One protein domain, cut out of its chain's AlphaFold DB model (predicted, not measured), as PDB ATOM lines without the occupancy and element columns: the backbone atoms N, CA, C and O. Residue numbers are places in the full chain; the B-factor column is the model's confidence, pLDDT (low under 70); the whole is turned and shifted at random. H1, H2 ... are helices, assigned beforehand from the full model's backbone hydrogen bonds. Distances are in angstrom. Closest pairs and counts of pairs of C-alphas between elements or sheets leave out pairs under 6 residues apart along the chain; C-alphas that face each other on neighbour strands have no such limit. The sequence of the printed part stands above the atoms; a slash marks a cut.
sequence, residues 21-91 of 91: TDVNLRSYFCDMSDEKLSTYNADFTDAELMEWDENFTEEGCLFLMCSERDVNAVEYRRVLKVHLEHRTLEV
ATOM      1  N   THR A  21     -24.322  21.191  13.163       72.56
ATOM      2  CA  THR A  21     -25.030  20.377  14.149       72.56
ATOM      3  C   THR A  21     -26.556  20.433  13.983       72.56
ATOM      4  O   THR A  21     -27.205  19.387  13.987       72.56
ATOM      5  N   ASP A  22     -27.151  21.615  13.781       71.00
ATOM      6  CA  ASP A  22     -28.594  21.782  13.541       71.00
ATOM      7  C   ASP A  22     -29.036  21.135  12.225       71.00
ATOM      8  O   ASP A  22     -30.113  20.533  12.147       71.00
ATOM      9  N   VAL A  23     -28.214  21.254  11.182       73.25
ATOM     10  CA  VAL A  23     -28.495  20.661   9.867       73.25
ATOM     11  C   VAL A  23     -28.454  19.137   9.953       73.25
ATOM     12  O   VAL A  23     -29.387  18.469   9.499       73.25
ATOM     13  N   ASN A  24     -27.433  18.575  10.604       74.25
ATOM     14  CA  ASN A  24     -27.338  17.133  10.817       74.25
ATOM     15  C   ASN A  24     -28.474  16.606  11.710       74.25
ATOM     16  O   ASN A  24     -29.038  15.559  11.399       74.25
ATOM     17  N   LEU A  25     -28.885  17.342  12.751       75.94
ATOM     18  CA  LEU A  25     -30.054  16.995  13.573       75.94
ATOM     19  C   LEU A  25     -31.345  16.943  12.759       75.94
ATOM     20  O   LEU A  25     -32.138  16.019  12.900       75.94
ATOM     21  N   ARG A  26     -31.573  17.925  11.885       74.62
ATOM     22  CA  ARG A  26     -32.756  17.938  11.012       74.62
ATOM     23  C   ARG A  26     -32.737  16.803  10.004       74.62
ATOM     24  O   ARG A  26     -33.787  16.230   9.738       74.62
ATOM     25  N   SER A  27     -31.564  16.475   9.469       75.25
ATOM     26  CA  SER A  27     -31.385  15.305   8.609       75.25
ATOM     27  C   SER A  27     -31.707  14.016   9.371       75.25
ATOM     28  O   SER A  27     -32.482  13.197   8.891       75.25
ATOM     29  N   TYR A  28     -31.223  13.896  10.612       78.00
ATOM     30  CA  TYR A  28     -31.553  12.793  11.515       78.00
ATOM     31  C   TYR A  28     -33.059  12.698  11.793       78.00
ATOM     32  O   TYR A  28     -33.630  11.615  11.709       78.00
ATOM     33  N   PHE A  29     -33.740  13.824  12.035       74.50
ATOM     34  CA  PHE A  29     -35.201  13.850  12.172       74.50
ATOM     35  C   PHE A  29     -35.932  13.495  10.885       74.50
ATOM     36  O   PHE A  29     -37.001  12.909  10.953       74.50
ATOM     37  N   CYS A  30     -35.386  13.844   9.723       71.25
ATOM     38  CA  CYS A  30     -35.983  13.489   8.442       71.25
ATOM     39  C   CYS A  30     -35.826  11.994   8.124       71.25
ATOM     40  O   CYS A  30     -36.688  11.425   7.457       71.25
ATOM     41  N   ASP A  31     -34.740  11.370   8.587       72.69
ATOM     42  CA  ASP A  31     -34.540   9.917   8.528       72.69
ATOM     43  C   ASP A  31     -35.426   9.190   9.558       72.69
ATOM     44  O   ASP A  31     -35.934   8.096   9.311       72.69
ATOM     45  N   MET A  32     -35.689   9.836  10.700       71.38
ATOM     46  CA  MET A  32     -36.616   9.352  11.716       71.38
ATOM     47  C   MET A  32     -38.069   9.431  11.215       71.38
ATOM     48  O   MET A  32     -38.595  10.499  10.912       71.38
ATOM     49  N   SER A  33     -38.755   8.287  11.160       69.44
ATOM     50  CA  SER A  33     -40.138   8.215  10.676       69.44
ATOM     51  C   SER A  33     -41.071   9.200  11.395       69.44
ATOM     52  O   SER A  33     -41.049   9.326  12.623       69.44
ATOM     53  N   ASP A  34     -41.970   9.827  10.636       67.12
ATOM     54  CA  ASP A  34     -43.008  10.737  11.143       67.12
ATOM     55  C   ASP A  34     -43.921  10.120  12.221       67.12
ATOM     56  O   ASP A  34     -44.453  10.842  13.069       67.12
ATOM     57  N   GLU A  35     -44.047   8.794  12.252       69.75
ATOM     58  CA  GLU A  35     -44.696   8.039  13.331       69.75
ATOM     59  C   GLU A  35     -43.988   8.215  14.684       69.75
ATOM     60  O   GLU A  35     -44.635   8.425  15.717       69.75
ATOM     61  N   LYS A  36     -42.648   8.178  14.686       74.44
ATOM     62  CA  LYS A  36     -41.850   8.412  15.890       74.44
ATOM     63  C   LYS A  36     -41.987   9.882  16.277       74.44
ATOM     64  O   LYS A  36     -42.449  10.156  17.382       74.44
ATOM     65  N   LEU A  37     -41.779  10.818  15.347       73.06
ATOM     66  CA  LEU A  37     -41.958  12.259  15.597       73.06
ATOM     67  C   LEU A  37     -43.370  12.643  16.085       73.06
ATOM     68  O   LEU A  37     -43.504  13.592  16.845       73.06
ATOM     69  N   SER A  38     -44.425  11.915  15.709       72.19
ATOM     70  CA  SER A  38     -45.786  12.145  16.236       72.19
ATOM     71  C   SER A  38     -45.980  11.641  17.667       72.19
ATOM     72  O   SER A  38     -46.877  12.098  18.371       72.19
ATOM     73  N   THR A  39     -45.153  10.687  18.096       77.62
ATOM     74  CA  THR A  39     -45.111  10.186  19.477       77.62
ATOM     75  C   THR A  39     -44.271  11.100  20.374       77.62
ATOM     76  O   THR A  39     -44.381  11.033  21.598       77.62
ATOM     77  N   TYR A  40     -43.452  11.972  19.779       75.00
ATOM     78  CA  TYR A  40     -42.696  12.973  20.515       75.00
ATOM     79  C   TYR A  40     -43.633  13.919  21.271       75.00
ATOM     80  O   TYR A  40     -44.550  14.516  20.702       75.00
ATOM     81  N   ASN A  41     -43.352  14.108  22.558       73.00
ATOM     82  CA  ASN A  41     -44.030  15.080  23.393       73.00
ATOM     83  C   ASN A  41     -43.040  16.166  23.825       73.00
ATOM     84  O   ASN A  41     -42.000  15.879  24.411       73.00
ATOM     85  N   ALA A  42     -43.382  17.430  23.567       70.19
ATOM     86  CA  ALA A  42     -42.568  18.573  23.982       70.19
ATOM     87  C   ALA A  42     -42.489  18.740  25.513       70.19
ATOM     88  O   ALA A  42     -41.654  19.506  25.997       70.19
ATOM     89  N   ASP A  43     -43.357  18.044  26.254       76.50
ATOM     90  CA  ASP A  43     -43.351  17.977  27.717       76.50
ATOM     91  C   ASP A  43     -42.462  16.844  28.264       76.50
ATOM     92  O   ASP A  43     -42.317  16.732  29.479       76.50
ATOM     93  N   PHE A  44     -41.850  16.014  27.402       77.88
ATOM     94  CA  PHE A  44     -40.938  14.970  27.867       77.88
ATOM     95  C   PHE A  44     -39.775  15.564  28.658       77.88
ATOM     96  O   PHE A  44     -39.140  16.549  28.257       77.88
ATOM     97  N   THR A  45     -39.488  14.926  29.788       80.44
ATOM     98  CA  THR A  45     -38.275  15.194  30.557       80.44
ATOM     99  C   THR A  45     -37.042  14.739  29.782       80.44
ATOM    100  O   THR A  45     -37.137  13.919  28.870       80.44
ATOM    101  N   ASP A  46     -35.870  15.271  30.130       78.62
ATOM    102  CA  ASP A  46     -34.600  14.838  29.540       78.62
ATOM    103  C   ASP A  46     -34.449  13.309  29.597       78.62
ATOM    104  O   ASP A  46     -34.180  12.703  28.569       78.62
ATOM    105  N   ALA A  47     -34.727  12.680  30.742       79.25
ATOM    106  CA  ALA A  47     -34.689  11.225  30.891       79.25
ATOM    107  C   ALA A  47     -35.665  10.478  29.958       79.25
ATOM    108  O   ALA A  47     -35.261   9.529  29.290       79.25
ATOM    109  N   GLU A  48     -36.926  10.915  29.861       82.44
ATOM    110  CA  GLU A  48     -37.915  10.285  28.968       82.44
ATOM    111  C   GLU A  48     -37.552  10.457  27.491       82.44
ATOM    112  O   GLU A  48     -37.766   9.557  26.683       82.44
ATOM    113  N   LEU A  49     -36.984  11.609  27.136       78.88
ATOM    114  CA  LEU A  49     -36.524  11.900  25.785       78.88
ATOM    115  C   LEU A  49     -35.325  11.017  25.411       78.88
ATOM    116  O   LEU A  49     -35.280  10.513  24.290       78.88
ATOM    117  N   MET A  50     -34.408  10.772  26.355       77.31
ATOM    118  CA  MET A  50     -33.289   9.839  26.177       77.31
ATOM    119  C   MET A  50     -33.774   8.399  25.961       77.31
ATOM    120  O   MET A  50     -33.304   7.730  25.041       77.31
ATOM    121  N   GLU A  51     -34.729   7.929  26.771       79.31
ATOM    122  CA  GLU A  51     -35.323   6.592  26.615       79.31
ATOM    123  C   GLU A  51     -36.120   6.457  25.313       79.31
ATOM    124  O   GLU A  51     -36.151   5.386  24.713       79.31
ATOM    125  N   TRP A  52     -36.769   7.530  24.866       80.94
ATOM    126  CA  TRP A  52     -37.575   7.529  23.649       80.94
ATOM    127  C   TRP A  52     -36.725   7.504  22.373       80.94
ATOM    128  O   TRP A  52     -37.057   6.806  21.410       80.94
ATOM    129  N   ASP A  53     -35.640   8.271  22.339       75.75
ATOM    130  CA  ASP A  53     -34.780   8.388  21.162       75.75
ATOM    131  C   ASP A  53     -33.769   7.229  21.067       75.75
ATOM    132  O   ASP A  53     -33.399   6.833  19.960       75.75
ATOM    133  N   GLU A  54     -33.401   6.616  22.201       71.88
ATOM    134  CA  GLU A  54     -32.472   5.473  22.327       71.88
ATOM    135  C   GLU A  54     -31.050   5.733  21.771       71.88
ATOM    136  O   GLU A  54     -30.166   4.897  21.946       71.88
ATOM    137  N   ASN A  55     -30.799   6.889  21.136       75.06
ATOM    138  CA  ASN A  55     -29.489   7.350  20.658       75.06
ATOM    139  C   ASN A  55     -28.820   8.358  21.603       75.06
ATOM    140  O   ASN A  55     -27.701   8.803  21.336       75.06
ATOM    141  N   PHE A  56     -29.466   8.733  22.706       76.00
ATOM    142  CA  PHE A  56     -28.823   9.563  23.717       76.00
ATOM    143  C   PHE A  56     -27.835   8.761  24.558       76.00
ATOM    144  O   PHE A  56     -28.071   7.609  24.923       76.00
ATOM    145  N   THR A  57     -26.726   9.405  24.901       71.31
ATOM    146  CA  THR A  57     -25.770   8.903  25.879       71.31
ATOM    147  C   THR A  57     -26.298   9.104  27.299       71.31
ATOM    148  O   THR A  57     -27.150   9.951  27.563       71.31
ATOM    149  N   GLU A  58     -25.726   8.362  28.246       66.25
ATOM    150  CA  GLU A  58     -25.975   8.483  29.691       66.25
ATOM    151  C   GLU A  58     -25.633   9.871  30.283       66.25
ATOM    152  O   GLU A  58     -26.014  10.168  31.414       66.25
ATOM    153  N   GLU A  59     -24.974  10.745  29.512       63.97
ATOM    154  CA  GLU A  59     -24.721  12.153  29.853       63.97
ATOM    155  C   GLU A  59     -25.824  13.112  29.356       63.97
ATOM    156  O   GLU A  59     -25.794  14.300  29.675       63.97
ATOM    157  N   GLY A  60     -26.818  12.619  28.610       65.25
ATOM    158  CA  GLY A  60     -27.903  13.434  28.053       65.25
ATOM    159  C   GLY A  60     -27.554  14.137  26.741       65.25
ATOM    160  O   GLY A  60     -28.239  15.095  26.357       65.25
ATOM    161  N   CYS A  61     -26.524  13.645  26.045       72.00
ATOM    162  CA  CYS A  61     -26.107  14.124  24.731       72.00
ATOM    163  C   CYS A  61     -26.528  13.141  23.632       72.00
ATOM    164  O   CYS A  61     -26.344  11.935  23.775       72.00
ATOM    165  N   LEU A  62     -27.071  13.638  22.522       75.25
ATOM    166  CA  LEU A  62     -27.374  12.811  21.358       75.25
ATOM    167  C   LEU A  62     -26.067  12.322  20.731       75.25
ATOM    168  O   LEU A  62     -25.207  13.132  20.372       75.25
ATOM    169  N   PHE A  63     -25.935  11.010  20.549       70.25
ATOM    170  CA  PHE A  63     -24.796  10.438  19.845       70.25
ATOM    171  C   PHE A  63     -24.993  10.559  18.330       70.25
ATOM    172  O   PHE A  63     -25.421   9.624  17.652       70.25
ATOM    173  N   LEU A  64     -24.680  11.734  17.784       71.06
ATOM    174  CA  LEU A  64     -24.717  11.978  16.347       71.06
ATOM    175  C   LEU A  64     -23.306  11.852  15.758       71.06
ATOM    176  O   LEU A  64     -22.404  12.606  16.114       71.06
ATOM    177  N   MET A  65     -23.099  10.908  14.832       58.12
ATOM    178  CA  MET A  65     -21.764  10.646  14.262       58.12
ATOM    179  C   MET A  65     -21.153  11.822  13.474       58.12
ATOM    180  O   MET A  65     -19.947  11.811  13.242       58.12
ATOM    181  N   CYS A  66     -21.950  12.817  13.076       58.00
ATOM    182  CA  CYS A  66     -21.511  13.989  12.310       58.00
ATOM    183  C   CYS A  66     -21.969  15.308  12.959       58.00
ATOM    184  O   CYS A  66     -22.506  16.175  12.277       58.00
ATOM    185  N   SER A  67     -21.796  15.468  14.272       61.66
ATOM    186  CA  SER A  67     -21.967  16.774  14.921       61.66
ATOM    187  C   SER A  67     -20.630  17.335  15.381       61.66
ATOM    188  O   SER A  67     -19.823  16.632  15.987       61.66
ATOM    189  N   GLU A  68     -20.407  18.621  15.119       64.00
ATOM    190  CA  GLU A  68     -19.246  19.359  15.629       64.00
ATOM    191  C   GLU A  68     -19.340  19.609  17.143       64.00
ATOM    192  O   GLU A  68     -18.343  19.919  17.799       64.00
ATOM    193  N   ARG A  69     -20.544  19.451  17.710       69.38
ATOM    194  CA  ARG A  69     -20.844  19.681  19.118       69.38
ATOM    195  C   ARG A  69     -21.808  18.640  19.681       69.38
ATOM    196  O   ARG A  69     -22.734  18.203  19.006       69.38
ATOM    197  N   ASP A  70     -21.647  18.330  20.965       70.44
ATOM    198  CA  ASP A  70     -22.623  17.556  21.729       70.44
ATOM    199  C   ASP A  70     -23.990  18.255  21.790       70.44
ATOM    200  O   ASP A  70     -24.134  19.374  22.307       70.44
ATOM    201  N   VAL A  71     -25.017  17.567  21.298       73.00
ATOM    202  CA  VAL A  71     -26.399  18.047  21.341       73.00
ATOM    203  C   VAL A  71     -27.045  17.575  22.631       73.00
ATOM    204  O   VAL A  71     -27.352  16.401  22.787       73.00
ATOM    205  N   ASN A  72     -27.319  18.502  23.539       76.12
ATOM    206  CA  ASN A  72     -28.064  18.187  24.755       76.12
ATOM    207  C   ASN A  72     -29.560  18.006  24.460       76.12
ATOM    208  O   ASN A  72     -30.094  18.624  23.534       76.12
ATOM    209  N   ALA A  73     -30.275  17.289  25.331       76.88
ATOM    210  CA  ALA A  73     -31.736  17.134  25.255       76.88
ATOM    211  C   ALA A  73     -32.495  18.475  25.096       76.88
ATOM    212  O   ALA A  73     -33.516  18.555  24.410       76.88
ATOM    213  N   VAL A  74     -31.974  19.561  25.685       76.00
ATOM    214  CA  VAL A  74     -32.544  20.916  25.580       76.00
ATOM    215  C   VAL A  74     -32.411  21.522  24.177       76.00
ATOM    216  O   VAL A  74     -33.325  22.223  23.740       76.00
ATOM    217  N   GLU A  75     -31.295  21.279  23.491       75.88
ATOM    218  CA  GLU A  75     -31.083  21.736  22.111       75.88
ATOM    219  C   GLU A  75     -31.892  20.860  21.158       75.88
ATOM    220  O   GLU A  75     -32.658  21.382  20.353       75.88
ATOM    221  N   TYR A  76     -31.853  19.540  21.347       79.06
ATOM    222  CA  TYR A  76     -32.645  18.577  20.582       79.06
ATOM    223  C   TYR A  76     -34.128  18.964  20.509       79.06
ATOM    224  O   TYR A  76     -34.681  19.124  19.421       79.06
ATOM    225  N   ARG A  77     -34.772  19.218  21.663       77.38
ATOM    226  CA  ARG A  77     -36.189  19.640  21.704       77.38
ATOM    227  C   ARG A  77     -36.431  20.965  20.986       77.38
ATOM    228  O   ARG A  77     -37.501  21.181  20.422       77.38
ATOM    229  N   ARG A  78     -35.459  21.880  21.033       76.94
ATOM    230  CA  ARG A  78     -35.575  23.207  20.429       76.94
ATOM    231  C   ARG A  78     -35.540  23.084  18.913       76.94
ATOM    232  O   ARG A  78     -36.420  23.631  18.255       76.94
ATOM    233  N   VAL A  79     -34.580  22.329  18.382       76.12
ATOM    234  CA  VAL A  79     -34.437  22.080  16.943       76.12
ATOM    235  C   VAL A  79     -35.631  21.300  16.408       76.12
ATOM    236  O   VAL A  79     -36.179  21.675  15.376       76.12
ATOM    237  N   LEU A  80     -36.091  20.279  17.132       77.19
ATOM    238  CA  LEU A  80     -37.244  19.474  16.733       77.19
ATOM    239  C   LEU A  80     -38.538  20.297  16.711       77.19
ATOM    240  O   LEU A  80     -39.306  20.212  15.756       77.19
ATOM    241  N   LYS A  81     -38.749  21.174  17.700       75.62
ATOM    242  CA  LYS A  81     -39.880  22.111  17.688       75.62
ATOM    243  C   LYS A  81     -39.818  23.056  16.485       75.62
ATOM    244  O   LYS A  81     -40.815  23.203  15.787       75.62
ATOM    245  N   VAL A  82     -38.652  23.646  16.213       75.00
ATOM    246  CA  VAL A  82     -38.452  24.520  15.045       75.00
ATOM    247  C   VAL A  82     -38.693  23.746  13.744       75.00
ATOM    248  O   VAL A  82     -39.349  24.267  12.848       75.00
ATOM    249  N   HIS A  83     -38.230  22.499  13.645       74.69
ATOM    250  CA  HIS A  83     -38.463  21.634  12.488       74.69
ATOM    251  C   HIS A  83     -39.961  21.354  12.273       74.69
ATOM    252  O   HIS A  83     -40.457  21.507  11.159       74.69
ATOM    253  N   LEU A  84     -40.705  21.023  13.334       72.88
ATOM    254  CA  LEU A  84     -42.157  20.816  13.277       72.88
ATOM    255  C   LEU A  84     -42.925  22.100  12.919       72.88
ATOM    256  O   LEU A  84     -43.868  22.045  12.127       72.88
ATOM    257  N   GLU A  85     -42.527  23.253  13.469       70.31
ATOM    258  CA  GLU A  85     -43.103  24.559  13.122       70.31
ATOM    259  C   GLU A  85     -42.856  24.897  11.645       70.31
ATOM    260  O   GLU A  85     -43.799  25.266  10.948       70.31
ATOM    261  N   HIS A  86     -41.635  24.693  11.135       66.06
ATOM    262  CA  HIS A  86     -41.320  24.871   9.714       66.06
ATOM    263  C   HIS A  86     -42.136  23.928   8.817       66.06
ATOM    264  O   HIS A  86     -42.753  24.397   7.866       66.06
ATOM    265  N   ARG A  87     -42.232  22.636   9.161       64.31
ATOM    266  CA  ARG A  87     -43.015  21.645   8.396       64.31
ATOM    267  C   ARG A  87     -44.514  21.966   8.373       64.31
ATOM    268  O   ARG A  87     -45.198  21.645   7.408       64.31
ATOM    269  N   THR A  88     -45.032  22.597   9.427       56.50
ATOM    270  CA  THR A  88     -46.441  23.024   9.518       56.50
ATOM    271  C   THR A  88     -46.706  24.330   8.753       56.50
ATOM    272  O   THR A  88     -47.836  24.573   8.334       56.50
ATOM    273  N   LEU A  89     -45.685  25.172   8.566       49.25
ATOM    274  CA  LEU A  89     -45.771  26.453   7.854       49.25
ATOM    275  C   LEU A  89     -45.674  26.326   6.324       49.25
ATOM    276  O   LEU A  89     -45.997  27.286   5.630       49.25
ATOM    277  N   GLU A  90     -45.281  25.168   5.786       43.34
ATOM    278  CA  GLU A  90     -45.262  24.883   4.340       43.34
ATOM    279  C   GLU A  90     -46.624  24.392   3.793       43.34
ATOM    280  O   GLU A  90     -46.684  23.446   3.003       43.34
ATOM    281  N   VAL A  91     -47.734  25.026   4.203       37.59
ATOM    282  CA  VAL A  91     -49.095  24.763   3.677       37.59
ATOM    283  C   VAL A  91     -49.680  25.991   2.991       37.59
ATOM    284  O   VAL A  91     -49.712  27.069   3.624       37.59
TER     285      VAL A  91
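Overview. This is residues 21 to 91 of the 91 residues of an uncharacterized protein of Candidatus Hydrogenedentes bacterium (UniProt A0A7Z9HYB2). One long helix, H4, runs along the longest axis, with H1 packed at a steep tilt on its residues 76 to 83, while H3 and H4 begin close together and spread as a V. Short H2 sits off H4, and a long loop, residues 54 to 72, folds out and back before H4, whose far end sticks out with residues 85 to 91. The printed part has 71 residues, with four named helices in the order H1, H2, H3, H4 and no named strand; the class is all helix. It is compact, with a radius of gyration of the C-alphas of 11.6 A, yet only just elongated, spanning 38 by 25 by 18 A.

Arrangement. H4, residues 73 to 89, touches H1, residues 21 to 31, with its residues 76 to 83 alone. Their closest C-alphas, those of Asp 22 and Val 79, are 6.8 A apart, and they run the same way at a steep tilt of 63 degrees. H4 touches H3, residues 46 to 53, with residues 73 to 74 alone; the closest C-alphas, those of Asp 46 and Ala 73, are 5.6 A apart, at a steep tilt of 59 degrees, the same way. H2, residues 34 to 39, is close to H1 but not clearly touching: the closest C-alphas, those of Phe 29 and Leu 37, are 7.7 A apart, and the lines are about perpendicular at 78 degrees. H2 is apart from H3 and H4, and H1 is apart from H3. Residues 61 to 62 pair with residues 71 to 72, antiparallel. In H1, H2, H3 and H4 every O i to N i+4 pair is within hydrogen-bond range.

Along the chain. H4 is 24.2 A long, from C-alpha 73 at (-31.736, 17.134, 25.255) to C-alpha 89 at (-45.771, 26.453, 7.854). H1 is 15.2 A long and begins at C-alpha 21, (-25.030, 20.377, 14.149). H3 measures 10.6 A and H2 8.6 A.

Size, cuts and confidence. The C-alphas farthest apart, those of Glu 58 and Val 91, are 38.4 A apart. The printed part has no cut; the link from H3 to H4 is long, H2 to H3 short and H1 to H2 tight. Mean pLDDT of the printed part is 71.6, with residues 33 to 35, 58 to 60, 65 to 69 and 86 to 91 under 70.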